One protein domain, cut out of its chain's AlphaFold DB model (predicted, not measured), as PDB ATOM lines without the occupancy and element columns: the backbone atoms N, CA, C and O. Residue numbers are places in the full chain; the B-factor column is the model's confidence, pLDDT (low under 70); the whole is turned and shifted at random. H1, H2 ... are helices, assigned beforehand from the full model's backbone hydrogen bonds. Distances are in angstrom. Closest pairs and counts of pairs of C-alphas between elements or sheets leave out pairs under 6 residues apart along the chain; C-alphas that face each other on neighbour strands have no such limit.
ATOM      1  N   SER A   4     211.217 316.341 184.760       92.12
ATOM      2  CA  SER A   4     211.903 317.590 184.406       92.12
ATOM      3  C   SER A   4     211.120 318.846 184.809       92.12
ATOM      4  O   SER A   4     211.718 319.851 185.194       92.12
ATOM      5  N   GLU A   5     209.787 318.805 184.732       94.69
ATOM      6  CA  GLU A   5     208.922 319.909 185.170       94.69
ATOM      7  C   GLU A   5     208.929 320.022 186.701       94.69
ATOM      8  O   GLU A   5     209.035 321.126 187.241       94.69
ATOM      9  N   SER A   6     208.900 318.880 187.393       94.38
ATOM     10  CA  SER A   6     209.018 318.783 188.849       94.38
ATOM     11  C   SER A   6     210.356 319.330 189.349       94.38
ATOM     12  O   SER A   6     210.377 320.124 190.294       94.38
ATOM     13  N   ASN A   7     211.454 319.012 188.662       95.50
ATOM     14  CA  ASN A   7     212.783 319.529 188.981       95.50
ATOM     15  C   ASN A   7     212.856 321.051 188.796       95.50
ATOM     16  O   ASN A   7     213.275 321.786 189.693       95.50
ATOM     17  N   ALA A   8     212.364 321.559 187.661       96.56
ATOM     18  CA  ALA A   8     212.347 322.995 187.388       96.56
ATOM     19  C   ALA A   8     211.532 323.778 188.433       96.56
ATOM     20  O   ALA A   8     211.956 324.848 188.883       96.56
ATOM     21  N   LEU A   9     210.380 323.242 188.852       95.88
ATOM     22  CA  LEU A   9     209.558 323.840 189.901       95.88
ATOM     23  C   LEU A   9     210.277 323.850 191.255       95.88
ATOM     24  O   LEU A   9     210.280 324.879 191.937       95.88
ATOM     25  N   PHE A  10     210.881 322.722 191.634       94.94
ATOM     26  CA  PHE A  10     211.623 322.585 192.882       94.94
ATOM     27  C   PHE A  10     212.779 323.592 192.952       94.94
ATOM     28  O   PHE A  10     212.854 324.382 193.896       94.94
ATOM     29  N   LEU A  11     213.625 323.644 191.916       95.81
ATOM     30  CA  LEU A  11     214.760 324.568 191.851       95.81
ATOM     31  C   LEU A  11     214.317 326.032 191.906       95.81
ATOM     32  O   LEU A  11     214.943 326.838 192.599       95.81
ATOM     33  N   ARG A  12     213.218 326.383 191.221       96.56
ATOM     34  CA  ARG A  12     212.646 327.736 191.281       96.56
ATOM     35  C   ARG A  12     212.245 328.095 192.709       96.56
ATOM     36  O   ARG A  12     212.657 329.132 193.210       96.56
ATOM     37  N   LYS A  13     211.493 327.226 193.385       94.00
ATOM     38  CA  LYS A  13     211.044 327.478 194.761       94.00
ATOM     39  C   LYS A  13     212.181 327.531 195.764       94.00
ATOM     40  O   LYS A  13     212.138 328.347 196.679       94.00
ATOM     41  N   LEU A  14     213.201 326.699 195.587       93.75
ATOM     42  CA  LEU A  14     214.384 326.730 196.431       93.75
ATOM     43  C   LEU A  14     215.157 328.035 196.266       93.75
ATOM     44  O   LEU A  14     215.590 328.623 197.258       93.75
ATOM     45  N   LYS A  15     215.283 328.524 195.029       95.25
ATOM     46  CA  LYS A  15     215.842 329.847 194.759       95.25
ATOM     47  C   LYS A  15     215.012 330.945 195.431       95.25
ATOM     48  O   LYS A  15     215.575 331.724 196.195       95.25
ATOM     49  N   ASP A  16     213.695 330.949 195.232       94.19
ATOM     50  CA  ASP A  16     212.786 331.934 195.835       94.19
ATOM     51  C   ASP A  16     212.868 331.909 197.374       94.19
ATOM     52  O   ASP A  16     212.888 332.952 198.031       94.19
ATOM     53  N   LEU A  17     212.953 330.714 197.973       91.44
ATOM     54  CA  LEU A  17     213.120 330.545 199.413       91.44
ATOM     55  C   LEU A  17     214.452 331.126 199.883       91.44
ATOM     56  O   LEU A  17     214.460 331.863 200.858       91.44
ATOM     57  N   LYS A  18     215.561 330.844 199.195       91.50
ATOM     58  CA  LYS A  18     216.884 331.376 199.553       91.50
ATOM     59  C   LYS A  18     216.981 332.890 199.414       91.50
ATOM     60  O   LYS A  18     217.724 333.508 200.167       91.50
ATOM     61  N   GLU A  19     216.272 333.484 198.458       95.12
ATOM     62  CA  GLU A  19     216.224 334.939 198.289       95.12
ATOM     63  C   GLU A  19     215.440 335.612 199.424       95.12
ATOM     64  O   GLU A  19     215.831 336.677 199.900       95.12
ATOM     65  N   ARG A  20     214.359 334.977 199.892       91.94
ATOM     66  CA  ARG A  20     213.511 335.491 200.982       91.94
ATOM     67  C   ARG A  20     214.073 335.192 202.374       91.94
ATOM     68  O   ARG A  20     213.997 336.039 203.258       91.94
ATOM     69  N   ASP A  21     214.597 333.987 202.563       90.12
ATOM     70  CA  ASP A  21     215.154 333.447 203.803       90.12
ATOM     71  C   ASP A  21     216.359 332.528 203.486       90.12
ATOM     72  O   ASP A  21     216.229 331.303 203.354       90.12
ATOM     73  N   PRO A  22     217.568 333.110 203.368       89.69
ATOM     74  CA  PRO A  22     218.778 332.360 203.035       89.69
ATOM     75  C   PRO A  22     219.141 331.275 204.052       89.69
ATOM     76  O   PRO A  22     219.818 330.306 203.701       89.69
ATOM     77  N   VAL A  23     218.755 331.451 205.320       89.81
ATOM     78  CA  VAL A  23     219.056 330.487 206.385       89.81
ATOM     79  C   VAL A  23     218.174 329.261 206.209       89.81
ATOM     80  O   VAL A  23     218.705 328.156 206.107       89.81
ATOM     81  N   ARG A  24     216.856 329.452 206.076       86.69
ATOM     82  CA  ARG A  24     215.915 328.352 205.839       86.69
ATOM     83  C   ARG A  24     216.200 327.621 204.528       86.69
ATOM     84  O   ARG A  24     216.149 326.397 204.503       86.69
ATOM     85  N   GLY A  25     216.562 328.342 203.466       89.38
ATOM     86  CA  GLY A  25     216.931 327.729 202.188       89.38
ATOM     87  C   GLY A  25     218.147 326.798 202.280       89.38
ATOM     88  O   GLY A  25     218.116 325.705 201.726       89.38
ATOM     89  N   ARG A  26     219.197 327.198 203.015       89.88
ATOM     90  CA  ARG A  26     220.377 326.343 203.252       89.88
ATOM     91  C   ARG A  26     220.076 325.161 204.171       89.88
ATOM     92  O   ARG A  26     220.610 324.082 203.947       89.88
ATOM     93  N   LEU A  27     219.245 325.368 205.193       88.69
ATOM     94  CA  LEU A  27     218.815 324.292 206.089       88.69
ATOM     95  C   LEU A  27     218.054 323.212 205.320       88.69
ATOM     96  O   LEU A  27     218.395 322.046 205.450       88.69
ATOM     97  N   LEU A  28     217.104 323.598 204.463       88.50
ATOM     98  CA  LEU A  28     216.345 322.655 203.642       88.50
ATOM     99  C   LEU A  28     217.245 321.839 202.701       88.50
ATOM    100  O   LEU A  28     217.092 320.629 202.609       88.50
ATOM    101  N   GLU A  29     218.203 322.477 202.023       90.12
ATOM    102  CA  GLU A  29     219.187 321.737 201.216       90.12
ATOM    103  C   GLU A  29     220.014 320.764 202.049       90.12
ATOM    104  O   GLU A  29     220.249 319.640 201.613       90.12
ATOM    105  N   GLY A  30     220.442 321.192 203.240       90.19
ATOM    106  CA  GLY A  30     221.161 320.343 204.181       90.19
ATOM    107  C   GLY A  30     220.340 319.119 204.582       90.19
ATOM    108  O   GLY A  30     220.839 318.008 204.460       90.19
ATOM    109  N   GLU A  31     219.077 319.314 204.973       89.00
ATOM    110  CA  GLU A  31     218.156 318.231 205.341       89.00
ATOM    111  C   GLU A  31     217.935 317.245 204.178       89.00
ATOM    112  O   GLU A  31     217.911 316.034 204.396       89.00
ATOM    113  N   ILE A  32     217.815 317.736 202.938       90.75
ATOM    114  CA  ILE A  32     217.636 316.891 201.745       90.75
ATOM    115  C   ILE A  32     218.881 316.046 201.469       90.75
ATOM    116  O   ILE A  32     218.768 314.843 201.235       90.75
ATOM    117  N   VAL A  33     220.068 316.655 201.502       90.75
ATOM    118  CA  VAL A  33     221.333 315.938 201.275       90.75
ATOM    119  C   VAL A  33     221.609 314.944 202.404       90.75
ATOM    120  O   VAL A  33     222.030 313.818 202.142       90.75
ATOM    121  N   GLU A  34     221.348 315.332 203.652       89.12
ATOM    122  CA  GLU A  34     221.499 314.463 204.818       89.12
ATOM    123  C   GLU A  34     220.587 313.239 204.710       89.12
ATOM    124  O   GLU A  34     221.060 312.109 204.813       89.12
ATOM    125  N   TRP A  35     219.305 313.439 204.416       88.75
ATOM    126  CA  TRP A  35     218.372 312.340 204.182       88.75
ATOM    127  C   TRP A  35     218.808 311.431 203.033       88.75
ATOM    128  O   TRP A  35     218.808 310.214 203.201       88.75
ATOM    129  N   ALA A  36     219.228 311.996 201.895       88.94
ATOM    130  CA  ALA A  36     219.690 311.208 200.755       88.94
ATOM    131  C   ALA A  36     220.897 310.329 201.131       88.94
ATOM    132  O   ALA A  36     221.011 309.207 200.656       88.94
ATOM    133  N   SER A  37     221.752 310.781 202.055       88.38
ATOM    134  CA  SER A  37     222.865 309.968 202.570       88.38
ATOM    135  C   SER A  37     222.442 308.817 203.498       88.38
ATOM    136  O   SER A  37     223.220 307.891 203.721       88.38
ATOM    137  N   MET A  38     221.226 308.866 204.056       86.69
ATOM    138  CA  MET A  38     220.688 307.857 204.980       86.69
ATOM    139  C   MET A  38     219.822 306.800 204.289       86.69
ATOM    140  O   MET A  38     219.549 305.752 204.881       86.69
ATOM    141  N   VAL A  39     219.356 307.067 203.070       82.12
ATOM    142  CA  VAL A  39     218.496 306.153 202.315       82.12
ATOM    143  C   VAL A  39     219.356 305.275 201.403       82.12
ATOM    144  O   VAL A  39     220.230 305.795 200.714       82.12
ATOM    145  N   PRO A  40     219.126 303.948 201.362       79.00
ATOM    146  CA  PRO A  40     219.769 303.086 200.376       79.00
ATOM    147  C   PRO A  40     219.427 303.553 198.955       79.00
ATOM    148  O   PRO A  40     218.256 303.560 198.579       79.00
ATOM    149  N   ALA A  41     220.445 303.935 198.191       78.31
ATOM    150  CA  ALA A  41     220.331 304.402 196.813       78.31
ATOM    151  C   ALA A  41     220.967 303.384 195.858       78.31
ATOM    152  O   ALA A  41     221.843 302.617 196.275       78.31
ATOM    153  N   ALA A  42     220.550 303.364 194.591       77.69
ATOM    154  CA  ALA A  42     221.347 302.696 193.568       77.69
ATOM    155  C   ALA A  42     222.658 303.474 193.338       77.69
ATOM    156  O   ALA A  42     222.718 304.675 193.594       77.69
ATOM    157  N   ASP A  43     223.703 302.800 192.844       73.12
ATOM    158  CA  ASP A  43     225.053 303.379 192.705       73.12
ATOM    159  C   ASP A  43     225.099 304.667 191.848       73.12
ATOM    160  O   ASP A  43     226.013 305.474 192.014       73.12
ATOM    161  N   ASP A  44     224.106 304.879 190.978       80.44
ATOM    162  CA  ASP A  44     224.010 306.019 190.054       80.44
ATOM    163  C   ASP A  44     222.861 307.000 190.376       80.44
ATOM    164  O   ASP A  44     222.658 307.959 189.628       80.44
ATOM    165  N   ASP A  45     222.104 306.795 191.463       84.50
ATOM    166  CA  ASP A  45     220.985 307.684 191.802       84.50
ATOM    167  C   ASP A  45     221.505 309.036 192.305       84.50
ATOM    168  O   ASP A  45     222.247 309.136 193.289       84.50
ATOM    169  N   SER A  46     221.077 310.121 191.660       91.56
ATOM    170  CA  SER A  46     221.316 311.461 192.179       91.56
ATOM    171  C   SER A  46     220.383 311.771 193.355       91.56
ATOM    172  O   SER A  46     219.298 311.209 193.500       91.56
ATOM    173  N   VAL A  47     220.760 312.762 194.170       91.38
ATOM    174  CA  VAL A  47     219.895 313.297 195.242       91.38
ATOM    175  C   VAL A  47     218.517 313.703 194.702       91.38
ATOM    176  O   VAL A  47     217.513 313.553 195.400       91.38
ATOM    177  N   TRP A  48     218.460 314.211 193.466       93.56
ATOM    178  CA  TRP A  48     217.198 314.562 192.823       93.56
ATOM    179  C   TRP A  48     216.358 313.325 192.504       93.56
ATOM    180  O   TRP A  48     215.171 313.340 192.809       93.56
ATOM    181  N   ASP A  49     216.951 312.261 191.966       92.50
ATOM    182  CA  ASP A  49     216.219 311.044 191.586       92.50
ATOM    183  C   ASP A  49     215.578 310.396 192.821       92.50
ATOM    184  O   ASP A  49     214.392 310.056 192.833       92.50
ATOM    185  N   MET A  50     216.338 310.343 193.921       91.38
ATOM    186  CA  MET A  50     215.849 309.873 195.218       91.38
ATOM    187  C   MET A  50     214.703 310.750 195.735       91.38
ATOM    188  O   MET A  50     213.639 310.250 196.114       91.38
ATOM    189  N   LEU A  51     214.900 312.072 195.738       91.62
ATOM    190  CA  LEU A  51     213.893 313.032 196.184       91.62
ATOM    191  C   LEU A  51     212.621 312.942 195.334       91.62
ATOM    192  O   LEU A  51     211.515 312.992 195.872       91.62
ATOM    193  N   TYR A  52     212.766 312.795 194.021       93.19
ATOM    194  CA  TYR A  52     211.654 312.699 193.094       93.19
ATOM    195  C   TYR A  52     210.847 311.424 193.327       93.19
ATOM    196  O   TYR A  52     209.627 311.504 193.473       93.19
ATOM    197  N   SER A  53     211.512 310.277 193.490       91.69
ATOM    198  CA  SER A  53     210.856 309.017 193.858       91.69
ATOM    199  C   SER A  53     210.043 309.153 195.152       91.69
ATOM    200  O   SER A  53     208.883 308.735 195.231       91.69
ATOM    201  N   GLN A  54     210.600 309.835 196.156       90.62
ATOM    202  CA  GLN A  54     209.890 310.105 197.402       90.62
ATOM    203  C   GLN A  54     208.692 311.049 197.200       90.62
ATOM    204  O   GLN A  54     207.621 310.801 197.756       90.62
ATOM    205  N   ILE A  55     208.830 312.107 196.393       91.75
ATOM    206  CA  ILE A  55     207.729 313.021 196.045       91.75
ATOM    207  C   ILE A  55     206.586 312.258 195.370       91.75
ATOM    208  O   ILE A  55     205.429 312.448 195.754       91.75
ATOM    209  N   GLN A  56     206.895 311.377 194.416       93.56
ATOM    210  CA  GLN A  56     205.905 310.530 193.746       93.56
ATOM    211  C   GLN A  56     205.188 309.630 194.747       93.56
ATOM    212  O   GLN A  56     203.958 309.613 194.813       93.56
ATOM    213  N   SER A  57     205.953 308.965 195.609       91.81
ATOM    214  CA  SER A  57     205.406 308.100 196.647       91.81
ATOM    215  C   SER A  57     204.468 308.845 197.612       91.81
ATOM    216  O   SER A  57     203.420 308.321 197.996       91.81
ATOM    217  N   ILE A  58     204.804 310.081 198.002       90.25
ATOM    218  CA  ILE A  58     203.946 310.930 198.847       90.25
ATOM    219  C   ILE A  58     202.680 311.342 198.089       90.25
ATOM    220  O   ILE A  58     201.579 311.278 198.644       90.25
ATOM    221  N   ALA A  59     202.825 311.770 196.833       91.31
ATOM    222  CA  ALA A  59     201.718 312.197 195.983       91.31
ATOM    223  C   ALA A  59     200.681 311.076 195.816       91.31
ATOM    224  O   ALA A  59     199.486 311.299 196.029       91.31
ATOM    225  N   GLU A  60     201.139 309.852 195.549       93.31
ATOM    226  CA  GLU A  60     200.295 308.661 195.438       93.31
ATOM    227  C   GLU A  60     199.565 308.343 196.748       93.31
ATOM    228  O   GLU A  60     198.337 308.207 196.763       93.31
ATOM    229  N   ARG A  61     200.297 308.277 197.868       90.56
ATOM    230  CA  ARG A  61     199.734 307.933 199.186       90.56
ATOM    231  C   ARG A  61     198.709 308.955 199.669       90.56
ATOM    232  O   ARG A  61     197.654 308.577 200.185       90.56
ATOM    233  N   ARG A  62     198.982 310.246 199.462       88.25
ATOM    234  CA  ARG A  62     198.092 311.354 199.847       88.25
ATOM    235  C   ARG A  62     197.018 311.667 198.801       88.25
ATOM    236  O   ARG A  62     196.134 312.469 199.090       88.25
ATOM    237  N   LYS A  63     197.054 311.031 197.622       92.56
ATOM    238  CA  LYS A  63     196.163 311.295 196.476       92.56
ATOM    239  C   LYS A  63     196.174 312.768 196.040       92.56
ATOM    240  O   LYS A  63     195.123 313.350 195.767       92.56
ATOM    241  N   VAL A  64     197.361 313.365 195.990       92.38
ATOM    242  CA  VAL A  64     197.604 314.747 195.538       92.38
ATOM    243  C   VAL A  64     198.574 314.752 194.356       92.38
ATOM    244  O   VAL A  64     199.121 313.714 193.995       92.38
ATOM    245  N   SER A  65     198.788 315.905 193.722       94.44
ATOM    246  CA  SER A  65     199.789 316.024 192.658       94.44
ATOM    247  C   SER A  65     201.209 316.164 193.221       94.44
ATOM    248  O   SER A  65     201.405 316.709 194.306       94.44
ATOM    249  N   GLU A  66     202.215 315.749 192.444       94.31
ATOM    250  CA  GLU A  66     203.637 316.026 192.728       94.31
ATOM    251  C   GLU A  66     203.886 317.528 192.944       94.31
ATOM    252  O   GLU A  66     204.605 317.928 193.855       94.31
ATOM    253  N   GLU A  67     203.223 318.373 192.145       94.81
ATOM    254  CA  GLU A  67     203.258 319.830 192.287       94.81
ATOM    255  C   GLU A  67     202.795 320.276 193.673       94.81
ATOM    256  O   GLU A  67     203.408 321.156 194.276       94.81
ATOM    257  N   GLN A  68     201.729 319.674 194.197       91.94
ATOM    258  CA  GLN A  68     201.226 320.001 195.521       91.94
ATOM    259  C   GLN A  68     202.199 319.564 196.619       91.94
ATOM    260  O   GLN A  68     202.447 320.341 197.531       91.94
ATOM    261  N   VAL A  69     202.825 318.389 196.498       90.81
ATOM    262  CA  VAL A  69     203.871 317.948 197.442       90.81
ATOM    263  C   VAL A  69     205.061 318.910 197.437       90.81
ATOM    264  O   VAL A  69     205.543 319.310 198.495       90.81
ATOM    265  N   ILE A  70     205.507 319.332 196.250       92.25
ATOM    266  CA  ILE A  70     206.572 320.329 196.119       92.25
ATOM    267  C   ILE A  70     206.120 321.657 196.733       92.25
ATOM    268  O   ILE A  70     206.873 322.264 197.478       92.25
ATOM    269  N   ASN A  71     204.901 322.130 196.471       90.56
ATOM    270  CA  ASN A  71     204.384 323.352 197.090       90.56
ATOM    271  C   ASN A  71     204.375 323.268 198.626       90.56
ATOM    272  O   ASN A  71     204.860 324.205 199.261       90.56
ATOM    273  N   ASP A  72     203.897 322.153 199.189       87.56
ATOM    274  CA  ASP A  72     203.827 321.895 200.634       87.56
ATOM    275  C   ASP A  72     205.217 321.977 201.297       87.56
ATOM    276  O   ASP A  72     205.344 322.502 202.405       87.56
ATOM    277  N   LEU A  73     206.270 321.512 200.608       86.94
ATOM    278  CA  LEU A  73     207.652 321.552 201.105       86.94
ATOM    279  C   LEU A  73     208.167 322.979 201.343       86.94
ATOM    280  O   LEU A  73     208.974 323.219 202.241       86.94
ATOM    281  N   PHE A  74     207.696 323.935 200.544       86.94
ATOM    282  CA  PHE A  74     208.115 325.336 200.617       86.94
ATOM    283  C   PHE A  74     207.078 326.239 201.295       86.94
ATOM    284  O   PHE A  74     207.264 327.459 201.323       86.94
ATOM    285  N   ASP A  75     205.988 325.677 201.825       82.50
ATOM    286  CA  ASP A  75     204.935 326.477 202.436       82.50
ATOM    287  C   ASP A  75     205.378 327.053 203.794       82.50
ATOM    288  O   ASP A  75     206.048 326.412 204.612       82.50
ATOM    289  N   GLN A  76     205.039 328.319 204.037       58.12
ATOM    290  CA  GLN A  76     205.534 329.073 205.195       58.12
ATOM    291  C   GLN A  76     204.800 328.716 206.489       58.12
ATOM    292  O   GLN A  76     205.365 328.898 207.567       58.12
ATOM    293  N   GLY A  77     203.567 328.213 206.374       53.56
ATOM    294  CA  GLY A  77     202.725 327.817 207.504       53.56
ATOM    295  C   GLY A  77     202.980 326.398 208.011       53.56
ATOM    296  O   GLY A  77     202.561 326.072 209.121       53.56
ATOM    297  N   SER A  78     203.679 325.562 207.239       52.72
ATOM    298  CA  SER A  78     204.080 324.243 207.709       52.72
ATOM    299  C   SER A  78     205.354 324.414 208.545       52.72
ATOM    300  O   SER A  78     206.420 324.795 208.068       52.72
ATOM    301  N   THR A  79     205.237 324.183 209.850       47.56
ATOM    302  CA  THR A  79     206.380 324.073 210.777       47.56
ATOM    303  C   THR A  79     207.165 322.773 210.539       47.56
ATOM    304  O   THR A  79     207.995 322.382 211.354       47.56
ATOM    305  N   ASN A  80     206.869 322.073 209.444       53.00
ATOM    306  CA  ASN A  80     207.346 320.740 209.168       53.00
ATOM    307  C   ASN A  80     208.689 320.853 208.452       53.00
ATOM    308  O   ASN A  80     208.751 321.288 207.304       53.00
ATOM    309  N   SER A  81     209.760 320.440 209.132       62.56
ATOM    310  CA  SER A  81     211.019 320.096 208.469       62.56
ATOM    311  C   SER A  81     210.744 319.139 207.312       62.56
ATOM    312  O   SER A  81     209.786 318.358 207.354       62.56
ATOM    313  N   PHE A  82     211.616 319.136 206.310       71.94
ATOM    314  CA  PHE A  82     211.582 318.145 205.235       71.94
ATOM    315  C   PHE A  82     211.447 316.711 205.786       71.94
ATOM    316  O   PHE A  82     210.649 315.916 205.291       71.94
ATOM    317  N   MET A  83     212.104 316.441 206.919       71.81
ATOM    318  CA  MET A  83     212.003 315.186 207.670       71.81
ATOM    319  C   MET A  83     210.576 314.821 208.106       71.81
ATOM    320  O   MET A  83     210.195 313.657 208.027       71.81
ATOM    321  N   MET A  84     209.752 315.786 208.522       70.06
ATOM    322  CA  MET A  84     208.348 315.526 208.869       70.06
ATOM    323  C   MET A  84     207.508 315.202 207.632       70.06
ATOM    324  O   MET A  84     206.632 314.342 207.692       70.06
ATOM    325  N   LEU A  85     207.784 315.859 206.503       71.38
ATOM    326  CA  LEU A  85     207.097 315.607 205.234       71.38
ATOM    327  C   LEU A  85     207.395 314.198 204.706       71.38
ATOM    328  O   LEU A  85     206.496 313.529 204.201       71.38
ATOM    329  N   ILE A  86     208.629 313.728 204.893       70.00
ATOM    330  CA  ILE A  86     209.038 312.368 204.533       70.00
ATOM    331  C   ILE A  86     208.501 311.312 205.502       70.00
ATOM    332  O   ILE A  86     208.091 310.254 205.046       70.00
ATOM    333  N   GLN A  87     208.462 311.578 206.811       66.06
ATOM    334  CA  GLN A  87     207.943 310.625 207.807       66.06
ATOM    335  C   GLN A  87     206.422 310.429 207.742       66.06
ATOM    336  O   GLN A  87     205.924 309.365 208.102       66.06
ATOM    337  N   LEU A  88     205.683 311.463 207.333       58.62
ATOM    338  CA  LEU A  88     204.233 311.402 207.105       58.62
ATOM    339  C   LEU A  88     203.872 310.867 205.714       58.62
ATOM    340  O   LEU A  88     202.701 310.577 205.463       58.62
ATOM    341  N   GLY A  89     204.870 310.810 204.828       53.69
ATOM    342  CA  GLY A  89     204.808 310.190 203.520       53.69
ATOM    343  C   GLY A  89     204.698 308.706 203.670       53.69
ATOM    344  O   GLY A  89     205.702 308.083 204.085       53.69
TER     345      GLY A  89
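Overview. This is residues 4 to 89 of the 89 residues of an uncharacterized protein of candidate division WWE3 bacterium CSP1-7 (UniProt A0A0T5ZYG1). Two long helices, H1 and H2, make a V-shaped helical hairpin, joined at the end of H1 and the beginning of H2. H3 begins at the open end of the V and runs off across both; the short H4 packs on H1 and H3, and the short H5 on H2. The printed part has 86 residues with five named helices, H1 to H5 in chain order, and no named strand: all helix, with mostly crossed packing. It is compact and rounded, with a radius of gyration of the C-alphas of 12.4 A and spans of 34 by 28 by 25 A.

Arrangement. H1, residues 4 to 20, touches H2, residues 22 to 38, with residues 14 to 18 alone; they form a hairpin at a steep tilt of 43 degrees, opposite ways, and the closest C-alphas, of Lys 18 and Gly 25, are 4.5 A apart. H3, residues 47 to 62, is about perpendicular to H2, at 90 degrees, and touches it with residues 47 to 51 alone; the C-alphas of Ala 36 and Val 47 are closest, at 5.9 A. H4, residues 66 to 73, touches H3 about perpendicular, at 79 degrees, closest at the C-alphas of Ala 59 and Glu 66, 5.4 A. H4 also touches residues 6 to 10 of H1 at a shallow tilt of 19 degrees, the same way, closest at the C-alphas of Phe 10 and Ile 70, 6.4 A. H5, residues 82 to 87, touches H2, closest at the C-alphas of Glu 31 and Phe 82, 6.6 A; H1 and H5 are apart. In the five helices every O i to N i+4 pair is within hydrogen-bond range.

Along the chain. H1 begins at C-alpha 4 (211.903, 317.590, 184.406) and is 24.4 A long; H2 is 24.7 A and H3 22.4 A. H5 ends at C-alpha 87 (207.943, 310.625, 207.807).

Size, cuts and confidence. The C-alphas farthest apart, of Asp 43 and Gly 77, are 36.3 A apart. The printed part has no cut and no long link. Residues 76 to 81 and 87 to 89 have pLDDT under 70.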